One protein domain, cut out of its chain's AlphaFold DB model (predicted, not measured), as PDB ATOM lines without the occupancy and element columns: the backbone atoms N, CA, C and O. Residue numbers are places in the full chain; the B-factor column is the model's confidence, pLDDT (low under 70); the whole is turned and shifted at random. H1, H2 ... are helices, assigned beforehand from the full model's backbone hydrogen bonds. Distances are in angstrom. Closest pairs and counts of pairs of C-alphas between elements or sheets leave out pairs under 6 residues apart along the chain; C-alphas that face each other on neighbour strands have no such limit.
ATOM      1  N   TYR A  35     -14.251  61.555   8.724       96.06
ATOM      2  CA  TYR A  35     -13.211  60.984   9.564       96.06
ATOM      3  C   TYR A  35     -13.771  59.943  10.541       96.06
ATOM      4  O   TYR A  35     -13.097  58.942  10.797       96.06
ATOM      5  N   SER A  36     -14.993  60.131  11.054       96.06
ATOM      6  CA  SER A  36     -15.728  59.087  11.790       96.06
ATOM      7  C   SER A  36     -15.997  57.856  10.923       96.06
ATOM      8  O   SER A  36     -15.831  56.731  11.384       96.06
ATOM      9  N   ASP A  37     -16.374  58.039   9.663       96.50
ATOM     10  CA  ASP A  37     -16.662  56.954   8.726       96.50
ATOM     11  C   ASP A  37     -15.374  56.188   8.396       96.50
ATOM     12  O   ASP A  37     -15.331  54.964   8.514       96.50
ATOM     13  N   ALA A  38     -14.277  56.899   8.112       97.88
ATOM     14  CA  ALA A  38     -12.968  56.284   7.893       97.88
ATOM     15  C   ALA A  38     -12.477  55.492   9.119       97.88
ATOM     16  O   ALA A  38     -11.925  54.394   8.981       97.88
ATOM     17  N   LEU A  39     -12.690  56.018  10.330       98.50
ATOM     18  CA  LEU A  39     -12.382  55.293  11.560       98.50
ATOM     19  C   LEU A  39     -13.281  54.063  11.722       98.50
ATOM     20  O   LEU A  39     -12.764  52.984  12.008       98.50
ATOM     21  N   SER A  40     -14.588  54.192  11.492       98.06
ATOM     22  CA  SER A  40     -15.548  53.079  11.524       98.06
ATOM     23  C   SER A  40     -15.113  51.941  10.602       98.06
ATOM     24  O   SER A  40     -14.988  50.797  11.043       98.06
ATOM     25  N   ASP A  41     -14.791  52.261   9.349       98.19
ATOM     26  CA  ASP A  41     -14.319  51.301   8.352       98.19
ATOM     27  C   ASP A  41     -13.025  50.612   8.793       98.19
ATOM     28  O   ASP A  41     -12.880  49.388   8.672       98.19
ATOM     29  N   CYS A  42     -12.079  51.375   9.348       98.62
ATOM     30  CA  CYS A  42     -10.855  50.792   9.873       98.62
ATOM     31  C   CYS A  42     -11.132  49.838  11.039       98.62
ATOM     32  O   CYS A  42     -10.588  48.731  11.044       98.62
ATOM     33  N   LEU A  43     -11.976  50.228  12.001       98.31
ATOM     34  CA  LEU A  43     -12.336  49.391  13.145       98.31
ATOM     35  C   LEU A  43     -12.971  48.078  12.683       98.31
ATOM     36  O   LEU A  43     -12.551  47.006  13.123       98.31
ATOM     37  N   LEU A  44     -13.926  48.140  11.752       97.19
ATOM     38  CA  LEU A  44     -14.600  46.961  11.206       97.19
ATOM     39  C   LEU A  44     -13.623  45.997  10.524       97.19
ATOM     40  O   LEU A  44     -13.682  44.790  10.756       97.19
ATOM     41  N   ARG A  45     -12.696  46.522   9.716       97.81
ATOM     42  CA  ARG A  45     -11.708  45.714   8.987       97.81
ATOM     43  C   ARG A  45     -10.588  45.176   9.880       97.81
ATOM     44  O   ARG A  45     -10.066  44.097   9.616       97.81
ATOM     45  N   SER A  46     -10.190  45.933  10.898       98.12
ATOM     46  CA  SER A  46      -9.033  45.619  11.746       98.12
ATOM     47  C   SER A  46      -9.376  44.750  12.955       98.12
ATOM     48  O   SER A  46      -8.470  44.164  13.552       98.12
ATOM     49  N   THR A  47     -10.658  44.648  13.319       97.25
ATOM     50  CA  THR A  47     -11.108  43.794  14.423       97.25
ATOM     51  C   THR A  47     -11.024  42.322  14.018       97.25
ATOM     52  O   THR A  47     -11.724  41.861  13.117       97.25
ATOM     53  N   THR A  48     -10.167  41.572  14.709       96.25
ATOM     54  CA  THR A  48      -9.993  40.126  14.506       96.25
ATOM     55  C   THR A  48     -11.207  39.337  15.005       96.25
ATOM     56  O   THR A  48     -12.010  39.853  15.776       96.25
ATOM     57  N   GLU A  49     -11.323  38.058  14.635       93.94
ATOM     58  CA  GLU A  49     -12.379  37.177  15.173       93.94
ATOM     59  C   GLU A  49     -12.340  37.082  16.708       93.94
ATOM     60  O   GLU A  49     -13.370  37.167  17.372       93.94
ATOM     61  N   GLU A  50     -11.143  36.999  17.295       94.69
ATOM     62  CA  GLU A  50     -10.974  37.063  18.750       94.69
ATOM     63  C   GLU A  50     -11.462  38.402  19.319       94.69
ATOM     64  O   GLU A  50     -12.176  38.425  20.321       94.69
ATOM     65  N   GLY A  51     -11.149  39.514  18.648       95.38
ATOM     66  CA  GLY A  51     -11.649  40.835  19.015       95.38
ATOM     67  C   GLY A  51     -13.176  40.925  18.961       95.38
ATOM     68  O   GLY A  51     -13.790  41.453  19.888       95.38
ATOM     69  N   LYS A  52     -13.812  40.344  17.937       94.44
ATOM     70  CA  LYS A  52     -15.279  40.274  17.825       94.44
ATOM     71  C   LYS A  52     -15.885  39.502  18.997       94.44
ATOM     72  O   LYS A  52     -16.861  39.962  19.590       94.44
ATOM     73  N   HIS A  53     -15.287  38.374  19.383       94.06
ATOM     74  CA  HIS A  53     -15.721  37.619  20.559       94.06
ATOM     75  C   HIS A  53     -15.552  38.412  21.858       94.06
ATOM     76  O   HIS A  53     -16.459  38.409  22.690       94.06
ATOM     77  N   SER A  54     -14.423  39.102  22.036       95.75
ATOM     78  CA  SER A  54     -14.185  39.967  23.199       95.75
ATOM     79  C   SER A  54     -15.220  41.089  23.287       95.75
ATOM     80  O   SER A  54     -15.788  41.309  24.355       95.75
ATOM     81  N   LEU A  55     -15.541  41.725  22.156       95.75
ATOM     82  CA  LEU A  55     -16.562  42.765  22.063       95.75
ATOM     83  C   LEU A  55     -17.948  42.242  22.464       95.75
ATOM     84  O   LEU A  55     -18.596  42.826  23.329       95.75
ATOM     85  N   VAL A  56     -18.389  41.116  21.898       95.00
ATOM     86  CA  VAL A  56     -19.687  40.506  22.231       95.00
ATOM     87  C   VAL A  56     -19.761  40.094  23.704       95.00
ATOM     88  O   VAL A  56     -20.757  40.387  24.369       95.00
ATOM     89  N   LYS A  57     -18.709  39.465  24.245       95.25
ATOM     90  CA  LYS A  57     -18.649  39.075  25.663       95.25
ATOM     91  C   LYS A  57     -18.738  40.282  26.586       95.25
ATOM     92  O   LYS A  57     -19.480  40.240  27.563       95.25
ATOM     93  N   TRP A  58     -18.008  41.351  26.274       97.62
ATOM     94  CA  TRP A  58     -18.049  42.594  27.035       97.62
ATOM     95  C   TRP A  58     -19.433  43.250  26.995       97.62
ATOM     96  O   TRP A  58     -19.968  43.594  28.050       97.62
ATOM     97  N   MET A  59     -20.060  43.336  25.814       95.56
ATOM     98  CA  MET A  59     -21.427  43.852  25.686       95.56
ATOM     99  C   MET A  59     -22.418  43.025  26.514       95.56
ATOM    100  O   MET A  59     -23.180  43.592  27.293       95.56
ATOM    101  N   PHE A  60     -22.397  41.693  26.400       95.62
ATOM    102  CA  PHE A  60     -23.298  40.820  27.161       95.62
ATOM    103  C   PHE A  60     -23.081  40.932  28.673       95.62
ATOM    104  O   PHE A  60     -24.039  41.081  29.428       95.62
ATOM    105  N   ALA A  61     -21.823  40.930  29.118       97.00
ATOM    106  CA  ALA A  61     -21.460  41.087  30.522       97.00
ATOM    107  C   ALA A  61     -21.982  42.404  31.125       97.00
ATOM    108  O   ALA A  61     -22.395  42.424  32.286       97.00
ATOM    109  N   ALA A  62     -21.987  43.488  30.341       96.25
ATOM    110  CA  ALA A  62     -22.576  44.763  30.732       96.25
ATOM    111  C   ALA A  62     -24.115  44.726  30.712       96.25
ATOM    112  O   ALA A  62     -24.745  45.165  31.672       96.25
ATOM    113  N   MET A  63     -24.731  44.166  29.664       95.81
ATOM    114  CA  MET A  63     -26.194  44.046  29.550       95.81
ATOM    115  C   MET A  63     -26.811  43.199  30.669       95.81
ATOM    116  O   MET A  63     -27.895  43.523  31.146       95.81
ATOM    117  N   ALA A  64     -26.104  42.170  31.146       96.88
ATOM    118  CA  ALA A  64     -26.526  41.331  32.269       96.88
ATOM    119  C   ALA A  64     -26.703  42.102  33.595       96.88
ATOM    120  O   ALA A  64     -27.306  41.585  34.530       96.88
ATOM    121  N   LEU A  65     -26.200  43.341  33.693       96.25
ATOM    122  CA  LEU A  65     -26.433  44.224  34.841       96.25
ATOM    123  C   LEU A  65     -27.793  44.935  34.792       96.25
ATOM    124  O   LEU A  65     -28.171  45.586  35.768       96.25
ATOM    125  N   HIS A  66     -28.520  44.870  33.673       97.81
ATOM    126  CA  HIS A  66     -29.805  45.542  33.550       97.81
ATOM    127  C   HIS A  66     -30.841  44.896  34.496       97.81
ATOM    128  O   HIS A  66     -31.031  43.678  34.438       97.81
ATOM    129  N   PRO A  67     -31.572  45.671  35.325       96.69
ATOM    130  CA  PRO A  67     -32.478  45.113  36.334       96.69
ATOM    131  C   PRO A  67     -33.510  44.124  35.780       96.69
ATOM    132  O   PRO A  67     -33.797  43.120  36.416       96.69
ATOM    133  N   ALA A  68     -34.017  44.366  34.566       97.62
ATOM    134  CA  ALA A  68     -35.011  43.497  33.926       97.62
ATOM    135  C   ALA A  68     -34.503  42.089  33.554       97.62
ATOM    136  O   ALA A  68     -35.320  41.231  33.238       97.62
ATOM    137  N   VAL A  69     -33.188  41.846  33.555       96.12
ATOM    138  CA  VAL A  69     -32.606  40.529  33.231       96.12
ATOM    139  C   VAL A  69     -31.739  39.965  34.355       96.12
ATOM    140  O   VAL A  69     -31.295  38.826  34.258       96.12
ATOM    141  N   ALA A  70     -31.507  40.726  35.428       92.88
ATOM    142  CA  ALA A  70     -30.579  40.353  36.495       92.88
ATOM    143  C   ALA A  70     -30.954  39.039  37.208       92.88
ATOM    144  O   ALA A  70     -30.076  38.350  37.715       92.88
ATOM    145  N   GLU A  71     -32.239  38.673  37.229       94.69
ATOM    146  CA  GLU A  71     -32.719  37.422  37.836       94.69
ATOM    147  C   GLU A  71     -32.481  36.183  36.956       94.69
ATOM    148  O   GLU A  71     -32.454  35.066  37.468       94.69
ATOM    149  N   ILE A  72     -32.304  36.369  35.643       95.38
ATOM    150  CA  ILE A  72     -32.133  35.280  34.665       95.38
ATOM    151  C   ILE A  72     -30.730  35.237  34.046       95.38
ATOM    152  O   ILE A  72     -30.395  34.285  33.344       95.38
ATOM    153  N   ALA A  73     -29.904  36.259  34.284       94.88
ATOM    154  CA  ALA A  73     -28.543  36.357  33.778       94.88
ATOM    155  C   ALA A  73     -27.521  36.092  34.892       94.88
ATOM    156  O   ALA A  73     -27.387  36.885  35.823       94.88
ATOM    157  N   ASP A  74     -26.740  35.016  34.765       93.12
ATOM    158  CA  ASP A  74     -25.654  34.692  35.699       93.12
ATOM    159  C   ASP A  74     -24.282  35.014  35.086       93.12
ATOM    160  O   ASP A  74     -23.637  34.185  34.443       93.12
ATOM    161  N   VAL A  75     -23.838  36.264  35.258       96.75
ATOM    162  CA  VAL A  75     -22.480  36.694  34.894       96.75
ATOM    163  C   VAL A  75     -21.718  37.089  36.155       96.75
ATOM    164  O   VAL A  75     -21.962  38.143  36.752       96.75
ATOM    165  N   SER A  76     -20.747  36.257  36.542       96.56
ATOM    166  CA  SER A  76     -19.917  36.497  37.727       96.56
ATOM    167  C   SER A  76     -19.098  37.791  37.628       96.56
ATOM    168  O   SER A  76     -18.719  38.236  36.542       96.56
ATOM    169  N   LEU A  77     -18.745  38.379  38.779       96.69
ATOM    170  CA  LEU A  77     -17.872  39.559  38.827       96.69
ATOM    171  C   LEU A  77     -16.530  39.316  38.115       96.69
ATOM    172  O   LEU A  77     -16.104  40.159  37.334       96.69
ATOM    173  N   SER A  78     -15.914  38.150  38.332       97.81
ATOM    174  CA  SER A  78     -14.648  37.770  37.689       97.81
ATOM    175  C   SER A  78     -14.768  37.737  36.160       97.81
ATOM    176  O   SER A  78     -13.932  38.307  35.460       97.81
ATOM    177  N   ALA A  79     -15.856  37.161  35.631       97.06
ATOM    178  CA  ALA A  79     -16.113  37.140  34.192       97.06
ATOM    179  C   ALA A  79     -16.297  38.557  33.618       97.06
ATOM    180  O   ALA A  79     -15.743  38.869  32.563       97.06
ATOM    181  N   ARG A  80     -17.013  39.440  34.329       97.50
ATOM    182  CA  ARG A  80     -17.170  40.850  33.924       97.50
ATOM    183  C   ARG A  80     -15.838  41.596  33.911       97.50
ATOM    184  O   ARG A  80     -15.546  42.319  32.962       97.50
ATOM    185  N   GLU A  81     -15.013  41.419  34.940       98.25
ATOM    186  CA  GLU A  81     -13.690  42.043  34.996       98.25
ATOM    187  C   GLU A  81     -12.769  41.548  33.883       98.25
ATOM    188  O   GLU A  81     -12.056  42.348  33.277       98.25
ATOM    189  N   GLN A  82     -12.790  40.246  33.590       98.00
ATOM    190  CA  GLN A  82     -12.027  39.684  32.483       98.00
ATOM    191  C   GLN A  82     -12.476  40.278  31.144       98.00
ATOM    192  O   GLN A  82     -11.627  40.704  30.361       98.00
ATOM    193  N   ALA A  83     -13.787  40.379  30.910       98.19
ATOM    194  CA  ALA A  83     -14.326  40.987  29.699       98.19
ATOM    195  C   ALA A  83     -13.915  42.466  29.563       98.19
ATOM    196  O   ALA A  83     -13.523  42.897  28.482       98.19
ATOM    197  N   ASN A  84     -13.916  43.233  30.660       98.31
ATOM    198  CA  ASN A  84     -13.431  44.618  30.665       98.31
ATOM    199  C   ASN A  84     -11.943  44.726  30.302       98.31
ATOM    200  O   ASN A  84     -11.575  45.599  29.518       98.31
ATOM    201  N   ARG A  85     -11.084  43.850  30.844       98.44
ATOM    202  CA  ARG A  85      -9.642  43.842  30.525       98.44
ATOM    203  C   ARG A  85      -9.405  43.533  29.046       98.44
ATOM    204  O   ARG A  85      -8.714  44.293  28.378       98.44
ATOM    205  N   GLN A  86     -10.055  42.492  28.529       98.06
ATOM    206  CA  GLN A  86      -9.962  42.107  27.117       98.06
ATOM    207  C   GLN A  86     -10.463  43.216  26.185       98.06
ATOM    208  O   GLN A  86      -9.840  43.506  25.164       98.06
ATOM    209  N   MET A  87     -11.565  43.883  26.541       97.19
ATOM    210  CA  MET A  87     -12.085  44.989  25.738       97.19
ATOM    211  C   MET A  87     -11.171  46.219  25.775       97.19
ATOM    212  O   MET A  87     -11.049  46.917  24.766       97.19
ATOM    213  N   ALA A  88     -10.521  46.493  26.910       97.88
ATOM    214  CA  ALA A  88      -9.549  47.577  27.029       97.88
ATOM    215  C   ALA A  88      -8.305  47.319  26.165       97.88
ATOM    216  O   ALA A  88      -7.871  48.213  25.440       97.88
ATOM    217  N   GLU A  89      -7.775  46.094  26.186       98.00
ATOM    218  CA  GLU A  89      -6.670  45.672  25.314       98.00
ATOM    219  C   GLU A  89      -7.042  45.827  23.835       98.00
ATOM    220  O   GLU A  89      -6.287  46.431  23.071       98.00
ATOM    221  N   LEU A  90      -8.243  45.380  23.449       97.12
ATOM    222  CA  LEU A  90      -8.751  45.531  22.085       97.12
ATOM    223  C   LEU A  90      -8.881  47.005  21.672       97.12
ATOM    224  O   LEU A  90      -8.481  47.365  20.568       97.12
ATOM    225  N   HIS A  91      -9.411  47.871  22.544       96.38
ATOM    226  CA  HIS A  91      -9.506  49.309  22.268       96.38
ATOM    227  C   HIS A  91      -8.132  49.941  22.045       96.38
ATOM    228  O   HIS A  91      -7.965  50.718  21.105       96.38
ATOM    229  N   ILE A  92      -7.157  49.624  22.901       97.81
ATOM    230  CA  ILE A  92      -5.800  50.171  22.804       97.81
ATOM    231  C   ILE A  92      -5.129  49.705  21.510       97.81
ATOM    232  O   ILE A  92      -4.540  50.527  20.811       97.81
ATOM    233  N   ASP A  93      -5.249  48.425  21.154       98.25
ATOM    234  CA  ASP A  93      -4.682  47.894  19.911       98.25
ATOM    235  C   ASP A  93      -5.331  48.528  18.670       98.25
ATOM    236  O   ASP A  93      -4.640  49.007  17.767       98.25
ATOM    237  N   LEU A  94      -6.664  48.605  18.633       98.25
ATOM    238  CA  LEU A  94      -7.382  49.183  17.499       98.25
ATOM    239  C   LEU A  94      -7.082  50.674  17.335       98.25
ATOM    240  O   LEU A  94      -6.639  51.088  16.269       98.25
ATOM    241  N   LEU A  95      -7.287  51.481  18.374       98.06
ATOM    242  CA  LEU A  95      -7.174  52.939  18.277       98.06
ATOM    243  C   LEU A  95      -5.722  53.427  18.298       98.06
ATOM    244  O   LEU A  95      -5.389  54.427  17.667       98.06
ATOM    245  N   GLY A  96      -4.859  52.743  19.049       97.81
ATOM    246  CA  GLY A  96      -3.467  53.137  19.259       97.81
ATOM    247  C   GLY A  96      -2.496  52.574  18.226       97.81
ATOM    248  O   GLY A  96      -1.445  53.175  18.010       97.81
ATOM    249  N   THR A  97      -2.847  51.463  17.570       98.38
ATOM    250  CA  THR A  97      -1.933  50.752  16.663       98.38
ATOM    251  C   THR A  97      -2.530  50.571  15.272       98.38
ATOM    252  O   THR A  97      -1.991  51.106  14.304       98.38
ATOM    253  N   ARG A  98      -3.635  49.825  15.136       98.44
ATOM    254  CA  ARG A  98      -4.132  49.391  13.812       98.44
ATOM    255  C   ARG A  98      -4.837  50.493  13.025       98.44
ATOM    256  O   ARG A  98      -4.658  50.575  11.817       98.44
ATOM    257  N   CYS A  99      -5.595  51.334  13.719       98.62
ATOM    258  CA  CYS A  99      -6.379  52.444  13.177       98.62
ATOM    259  C   CYS A  99      -5.880  53.793  13.696       98.62
ATOM    260  O   CYS A  99      -6.654  54.737  13.865       98.62
ATOM    261  N   PHE A 100      -4.587  53.883  14.017       98.50
ATOM    262  CA  PHE A 100      -4.002  55.070  14.639       98.50
ATOM    263  C   PHE A 100      -4.182  56.333  13.789       98.50
ATOM    264  O   PHE A 100      -4.504  57.402  14.314       98.50
ATOM    265  N   ASN A 101      -3.994  56.227  12.472       98.62
ATOM    266  CA  ASN A 101      -4.086  57.378  11.579       98.62
ATOM    267  C   ASN A 101      -5.518  57.916  11.514       98.62
ATOM    268  O   ASN A 101      -5.725  59.119  11.679       98.62
ATOM    269  N   GLU A 102      -6.488  57.030  11.325       98.62
ATOM    270  CA  GLU A 102      -7.914  57.331  11.282       98.62
ATOM    271  C   GLU A 102      -8.377  57.890  12.628       98.62
ATOM    272  O   GLU A 102      -9.012  58.939  12.669       98.62
ATOM    273  N   THR A 103      -7.952  57.277  13.737       98.31
ATOM    274  CA  THR A 103      -8.237  57.749  15.102       98.31
ATOM    275  C   THR A 103      -7.734  59.174  15.308       98.31
ATOM    276  O   THR A 103      -8.464  60.036  15.799       98.31
ATOM    277  N   ARG A 104      -6.489  59.459  14.906       98.25
ATOM    278  CA  ARG A 104      -5.898  60.795  15.032       98.25
ATOM    279  C   ARG A 104      -6.650  61.820  14.188       98.25
ATOM    280  O   ARG A 104      -6.883  62.929  14.664       98.25
ATOM    281  N   LEU A 105      -7.005  61.479  12.950       97.62
ATOM    282  CA  LEU A 105      -7.728  62.379  12.050       97.62
ATOM    283  C   LEU A 105      -9.155  62.647  12.543       97.62
ATOM    284  O   LEU A 105      -9.551  63.808  12.602       97.62
ATOM    285  N   ALA A 106      -9.869  61.609  12.976       97.06
ATOM    286  CA  ALA A 106     -11.195  61.703  13.578       97.06
ATOM    287  C   ALA A 106     -11.189  62.633  14.794       97.06
ATOM    288  O   ALA A 106     -11.924  63.616  14.838       97.06
ATOM    289  N   LEU A 107     -10.272  62.411  15.735       96.19
ATOM    290  CA  LEU A 107     -10.155  63.259  16.920       96.19
ATOM    291  C   LEU A 107      -9.762  64.704  16.594       96.19
ATOM    292  O   LEU A 107     -10.250  65.625  17.244       96.19
ATOM    293  N   SER A 108      -8.886  64.913  15.610       96.06
ATOM    294  CA  SER A 108      -8.376  66.252  15.288       96.06
ATOM    295  C   SER A 108      -9.395  67.116  14.548       96.06
ATOM    296  O   SER A 108      -9.376  68.333  14.708       96.06
ATOM    297  N   ASN A 109     -10.261  66.503  13.738       95.31
ATOM    298  CA  ASN A 109     -11.207  67.227  12.888       95.31
ATOM    299  C   ASN A 109     -12.641  67.220  13.438       95.31
ATOM    300  O   ASN A 109     -13.368  68.189  13.245       95.31
ATOM    301  N   GLU A 110     -13.044  66.155  14.133       93.94
ATOM    302  CA  GLU A 110     -14.429  65.928  14.578       93.94
ATOM    303  C   GLU A 110     -14.548  65.730  16.103       93.94
ATOM    304  O   GLU A 110     -15.646  65.732  16.664       93.94
ATOM    305  N   GLY A 111     -13.419  65.613  16.808       93.00
ATOM    306  CA  GLY A 111     -13.373  65.528  18.265       93.00
ATOM    307  C   GLY A 111     -13.821  64.177  18.825       93.00
ATOM    308  O   GLY A 111     -13.883  63.161  18.136       93.00
ATOM    309  N   ALA A 112     -14.128  64.154  20.124       92.00
ATOM    310  CA  ALA A 112     -14.457  62.919  20.842       92.00
ATOM    311  C   ALA A 112     -15.746  62.239  20.347       92.00
ATOM    312  O   ALA A 112     -15.878  61.021  20.469       92.00
ATOM    313  N   LEU A 113     -16.676  63.004  19.759       91.69
ATOM    314  CA  LEU A 113     -17.902  62.452  19.181       91.69
ATOM    315  C   LEU A 113     -17.592  61.466  18.049       91.69
ATOM    316  O   LEU A 113     -18.313  60.486  17.889       91.69
ATOM    317  N   ALA A 114     -16.486  61.661  17.328       93.62
ATOM    318  CA  ALA A 114     -16.097  60.768  16.249       93.62
ATOM    319  C   ALA A 114     -15.767  59.352  16.731       93.62
ATOM    320  O   ALA A 114     -16.136  58.367  16.087       93.62
ATOM    321  N   LEU A 115     -15.148  59.231  17.913       94.00
ATOM    322  CA  LEU A 115     -14.942  57.930  18.549       94.00
ATOM    323  C   LEU A 115     -16.285  57.278  18.876       94.00
ATOM    324  O   LEU A 115     -16.494  56.114  18.549       94.00
ATOM    325  N   GLN A 116     -17.211  58.023  19.484       93.56
ATOM    326  CA  GLN A 116     -18.528  57.498  19.841       93.56
ATOM    327  C   GLN A 116     -19.303  57.013  18.609       93.56
ATOM    328  O   GLN A 116     -19.848  55.907  18.634       93.56
ATOM    329  N   THR A 117     -19.332  57.800  17.533       94.81
ATOM    330  CA  THR A 117     -19.961  57.410  16.265       94.81
ATOM    331  C   THR A 117     -19.329  56.136  15.718       94.81
ATOM    332  O   THR A 117     -20.038  55.174  15.424       94.81
ATOM    333  N   SER A 118     -17.998  56.070  15.695       95.69
ATOM    334  CA  SER A 118     -17.285  54.918  15.141       95.69
ATOM    335  C   SER A 118     -17.509  53.631  15.934       95.69
ATOM    336  O   SER A 118     -17.745  52.565  15.363       95.69
ATOM    337  N   PHE A 119     -17.513  53.720  17.267       93.50
ATOM    338  CA  PHE A 119     -17.847  52.580  18.123       93.50
ATOM    339  C   PHE A 119     -19.321  52.188  18.044       93.50
ATOM    340  O   PHE A 119     -19.633  51.007  18.193       93.50
ATOM    341  N   THR A 120     -20.224  53.134  17.777       94.94
ATOM    342  CA  THR A 120     -21.643  52.826  17.543       94.94
ATOM    343  C   THR A 120     -21.798  51.943  16.309       94.94
ATOM    344  O   THR A 120     -22.480  50.923  16.381       94.94
ATOM    345  N   VAL A 121     -21.111  52.270  15.210       95.56
ATOM    346  CA  VAL A 121     -21.114  51.452  13.986       95.56
ATOM    347  C   VAL A 121     -20.529  50.060  14.246       95.56
ATOM    348  O   VAL A 121     -21.154  49.050  13.911       95.56
ATOM    349  N   LEU A 122     -19.369  49.974  14.910       94.56
ATOM    350  CA  LEU A 122     -18.765  48.690  15.288       94.56
ATOM    351  C   LEU A 122     -19.716  47.843  16.156       94.56
ATOM    352  O   LEU A 122     -19.872  46.644  15.919       94.56
ATOM    353  N   GLY A 123     -20.382  48.466  17.131       93.75
ATOM    354  CA  GLY A 123     -21.366  47.822  18.000       93.75
ATOM    355  C   GLY A 123     -22.603  47.324  17.248       93.75
ATOM    356  O   GLY A 123     -23.062  46.214  17.507       93.75
ATOM    357  N   GLN A 124     -23.113  48.085  16.277       95.12
ATOM    358  CA  GLN A 124     -24.237  47.672  15.426       95.12
ATOM    359  C   GLN A 124     -23.902  46.431  14.596       95.12
ATOM    360  O   GLN A 124     -24.702  45.494  14.525       95.12
ATOM    361  N   VAL A 125     -22.706  46.385  14.005       94.00
ATOM    362  CA  VAL A 125     -22.241  45.201  13.271       94.00
ATOM    363  C   VAL A 125     -22.058  44.015  14.217       94.00
ATOM    364  O   VAL A 125     -22.492  42.908  13.905       94.00
ATOM    365  N   ALA A 126     -21.482  44.232  15.402       92.38
ATOM    366  CA  ALA A 126     -21.331  43.180  16.403       92.38
ATOM    367  C   ALA A 126     -22.683  42.619  16.875       92.38
ATOM    368  O   ALA A 126     -22.833  41.403  16.970       92.38
ATOM    369  N   ALA A 127     -23.678  43.478  17.109       93.19
ATOM    370  CA  ALA A 127     -25.037  43.066  17.457       93.19
ATOM    371  C   ALA A 127     -25.705  42.289  16.313       93.19
ATOM    372  O   ALA A 127     -26.288  41.234  16.546       93.19
ATOM    373  N   THR A 128     -25.569  42.759  15.070       93.88
ATOM    374  CA  THR A 128     -26.097  42.062  13.884       93.88
ATOM    375  C   THR A 128     -25.507  40.657  13.763       93.88
ATOM    376  O   THR A 128     -26.239  39.686  13.574       93.88
ATOM    377  N   ASN A 129     -24.189  40.531  13.938       91.06
ATOM    378  CA  ASN A 129     -23.502  39.242  13.908       91.06
ATOM    379  C   ASN A 129     -23.933  38.334  15.065       91.06
ATOM    380  O   ASN A 129     -24.141  37.145  14.847       91.06
ATOM    381  N   LEU A 130     -24.106  38.885  16.272       93.44
ATOM    382  CA  LEU A 130     -24.594  38.143  17.436       93.44
ATOM    383  C   LEU A 130     -25.979  37.542  17.180       93.44
ATOM    384  O   LEU A 130     -26.179  36.355  17.409       93.44
ATOM    385  N   PHE A 131     -26.926  38.339  16.681       94.00
ATOM    386  CA  PHE A 131     -28.282  37.860  16.395       94.00
ATOM    387  C   PHE A 131     -28.356  36.908  15.197       94.00
ATOM    388  O   PHE A 131     -29.302  36.134  15.097       94.00
ATOM    389  N   SER A 132     -27.356  36.944  14.314       94.00
ATOM    390  CA  SER A 132     -27.239  36.025  13.177       94.00
ATOM    391  C   SER A 132     -26.533  34.710  13.532       94.00
ATOM    392  O   SER A 132     -26.453  33.816  12.690       94.00
ATOM    393  N   GLU A 133     -25.991  34.575  14.747       95.38
ATOM    394  CA  GLU A 133     -25.356  33.334  15.194       95.38
ATOM    395  C   GLU A 133     -26.414  32.215  15.303       95.38
ATOM    396  O   GLU A 133     -27.479  32.452  15.878       95.38
ATOM    397  N   PRO A 134     -26.168  31.004  14.761       96.50
ATOM    398  CA  PRO A 134     -27.191  29.962  14.660       96.50
ATOM    399  C   PRO A 134     -27.904  29.584  15.965       96.50
ATOM    400  O   PRO A 134     -29.115  29.373  15.949       96.50
ATOM    401  N   ASN A 135     -27.193  29.502  17.091       96.44
ATOM    402  CA  ASN A 135     -27.792  29.148  18.378       96.44
ATOM    403  C   ASN A 135     -28.605  30.312  18.957       96.44
ATOM    404  O   ASN A 135     -29.681  30.087  19.511       96.44
ATOM    405  N   VAL A 136     -28.132  31.553  18.798       95.88
ATOM    406  CA  VAL A 136     -28.886  32.755  19.196       95.88
ATOM    407  C   VAL A 136     -30.158  32.893  18.360       95.88
ATOM    408  O   VAL A 136     -31.243  33.060  18.917       95.88
ATOM    409  N   ALA A 137     -30.046  32.766  17.038       96.56
ATOM    410  CA  ALA A 137     -31.176  32.828  16.119       96.56
ATOM    411  C   ALA A 137     -32.210  31.728  16.415       96.56
ATOM    412  O   ALA A 137     -33.403  32.016  16.486       96.56
ATOM    413  N   ALA A 138     -31.770  30.488  16.666       96.19
ATOM    414  CA  ALA A 138     -32.658  29.394  17.062       96.19
ATOM    415  C   ALA A 138     -33.344  29.652  18.418       96.19
ATOM    416  O   ALA A 138     -34.534  29.369  18.587       96.19
ATOM    417  N   GLY A 139     -32.618  30.231  19.379       95.94
ATOM    418  CA  GLY A 139     -33.179  30.648  20.664       95.94
ATOM    419  C   GLY A 139     -34.282  31.697  20.507       95.94
ATOM    420  O   GLY A 139     -35.336  31.570  21.125       95.94
ATOM    421  N   LEU A 140     -34.086  32.690  19.633       94.81
ATOM    422  CA  LEU A 140     -35.109  33.692  19.313       94.81
ATOM    423  C   LEU A 140     -36.311  33.087  18.578       94.81
ATOM    424  O   LEU A 140     -37.452  33.373  18.939       94.81
ATOM    425  N   ALA A 141     -36.071  32.218  17.593       94.62
ATOM    426  CA  ALA A 141     -37.126  31.541  16.835       94.62
ATOM    427  C   ALA A 141     -38.000  30.632  17.716       94.62
ATOM    428  O   ALA A 141     -39.169  30.406  17.419       94.62
ATOM    429  N   SER A 142     -37.481  30.171  18.859       93.38
ATOM    430  CA  SER A 142     -38.247  29.360  19.816       93.38
ATOM    431  C   SER A 142     -39.486  30.080  20.375       93.38
ATOM    432  O   SER A 142     -40.386  29.410  20.885       93.38
ATOM    433  N   LEU A 143     -39.574  31.412  20.234       92.12
ATOM    434  CA  LEU A 143     -40.778  32.196  20.522       92.12
ATOM    435  C   LEU A 143     -42.014  31.672  19.776       92.12
ATOM    436  O   LEU A 143     -43.105  31.695  20.339       92.12
ATOM    437  N   GLU A 144     -41.849  31.158  18.552       89.25
ATOM    438  CA  GLU A 144     -42.940  30.607  17.734       89.25
ATOM    439  C   GLU A 144     -43.716  29.500  18.462       89.25
ATOM    440  O   GLU A 144     -44.927  29.394  18.306       89.25
ATOM    441  N   THR A 145     -43.054  28.742  19.345       91.19
ATOM    442  CA  THR A 145     -43.689  27.705  20.184       91.19
ATOM    443  C   THR A 145     -44.784  28.271  21.098       91.19
ATOM    444  O   THR A 145     -45.675  27.544  21.532       91.19
ATOM    445  N   TYR A 146     -44.716  29.565  21.410       91.69
ATOM    446  CA  TYR A 146     -45.628  30.253  22.321       91.69
ATOM    447  C   TYR A 146     -46.625  31.165  21.596       91.69
ATOM    448  O   TYR A 146     -47.515  31.720  22.242       91.69
ATOM    449  N   ILE A 147     -46.502  31.334  20.275       90.38
ATOM    450  CA  ILE A 147     -47.432  32.128  19.470       90.38
ATOM    451  C   ILE A 147     -48.525  31.202  18.937       90.38
ATOM    452  O   ILE A 147     -48.261  30.283  18.165       90.38
ATOM    453  N   ASN A 148     -49.776  31.466  19.314       91.06
ATOM    454  CA  ASN A 148     -50.919  30.808  18.694       91.06
ATOM    455  C   ASN A 148     -51.240  31.501  17.360       91.06
ATOM    456  O   ASN A 148     -51.620  32.673  17.336       91.06
ATOM    457  N   ALA A 149     -51.077  30.771  16.255       85.00
ATOM    458  CA  ALA A 149     -51.314  31.293  14.912       85.00
ATOM    459  C   ALA A 149     -52.772  31.734  14.696       85.00
ATOM    460  O   ALA A 149     -52.997  32.797  14.134       85.00
ATOM    461  N   GLU A 150     -53.754  30.984  15.203       84.50
ATOM    462  CA  GLU A 150     -55.185  31.284  15.034       84.50
ATOM    463  C   GLU A 150     -55.597  32.560  15.785       84.50
ATOM    464  O   GLU A 150     -56.372  33.372  15.277       84.50
ATOM    465  N   ASP A 151     -55.077  32.761  16.998       86.38
ATOM    466  CA  ASP A 151     -55.315  33.981  17.773       86.38
ATOM    467  C   ASP A 151     -54.650  35.197  17.118       86.38
ATOM    468  O   ASP A 151     -55.227  36.290  17.111       86.38
ATOM    469  N   LEU A 152     -53.465  35.008  16.531       88.38
ATOM    470  CA  LEU A 152     -52.768  36.053  15.790       88.38
ATOM    471  C   LEU A 152     -53.506  36.408  14.490       88.38
ATOM    472  O   LEU A 152     -53.775  37.583  14.260       88.38
ATOM    473  N   GLU A 153     -53.899  35.424  13.681       88.19
ATOM    474  CA  GLU A 153     -54.671  35.614  12.442       88.19
ATOM    475  C   GLU A 153     -55.993  36.343  12.705       88.19
ATOM    476  O   GLU A 153     -56.310  37.328  12.031       88.19
ATOM    477  N   ARG A 154     -56.720  35.935  13.754       88.75
ATOM    478  CA  ARG A 154     -57.955  36.604  14.187       88.75
ATOM    479  C   ARG A 154     -57.710  38.055  14.597       88.75
ATOM    480  O   ARG A 154     -58.527  38.916  14.284       88.75
ATOM    481  N   SER A 155     -56.603  38.327  15.289       89.88
ATOM    482  CA  SER A 155     -56.237  39.680  15.733       89.88
ATOM    483  C   SER A 155     -55.787  40.583  14.584       89.88
ATOM    484  O   SER A 155     -55.909  41.801  14.685       89.88
TER     485      SER A 155
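AT A GLANCE: This is residues 35 to 155 of the 160 residues of an uncharacterized protein of Gammaproteobacteria bacterium (UniProt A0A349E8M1). H3 and H5 open from H4 as a V, with H1 beside H4 and H5, and H2 between the two long helices; beyond H5 an arm of H6 and H7 reaches out, with residues 132 to 138 and 141 to 155 sticking out free. The printed part has 121 residues with seven named helices, H1 to H7 in chain order, and no named strand: it is all helix, and the helices that touch are mostly crossed. The whole is loose, with a radius of gyration of the C-alphas of 18.3 A, and elongated, spanning 58 by 36 by 25 A.

IN THESE COORDINATES: H1, residues 35 to 46, begins at C-alpha 35 (-13.211, 60.984, 9.564). H2 is residues 49 to 63, 21.1 A long; H3, residues 77 to 98, 30.2 A; H4, residues 100 to 110; H5, residues 112 to 131, 29.0 A; H6, residues 134 to 146, 20.0 A. H7, residues 149 to 155, ends at C-alpha 155 (-56.237, 39.680, 15.733).

HOW THE PARTS SIT: H1 and H4 touch, C-alphas 35 and 106 closest at 4.5 A, at a shallow tilt of 23 degrees, opposite ways. H5, with residues 114 to 122 alone, touches H1 at a steep tilt of 39 degrees, C-alphas 40 and 118 closest at 4.4 A. H2 touches H3 at 46 degrees, steep, C-alphas 58 and 83 closest at 4.9 A. H3 and H5 are apart. H6 is close to H5 but not clearly touching, C-alphas 131 and 137 closest at 5.8 A. Every O i to N i+4 pair is within hydrogen-bond range in H1 to H5 and H7; in H6, 5 of 9.

THE WHOLE: C-alphas 108 and 150 are farthest apart, 58.4 A. The printed part has no cut; the H2 to H3 link is long. No printed residue is under 70 in pLDDT.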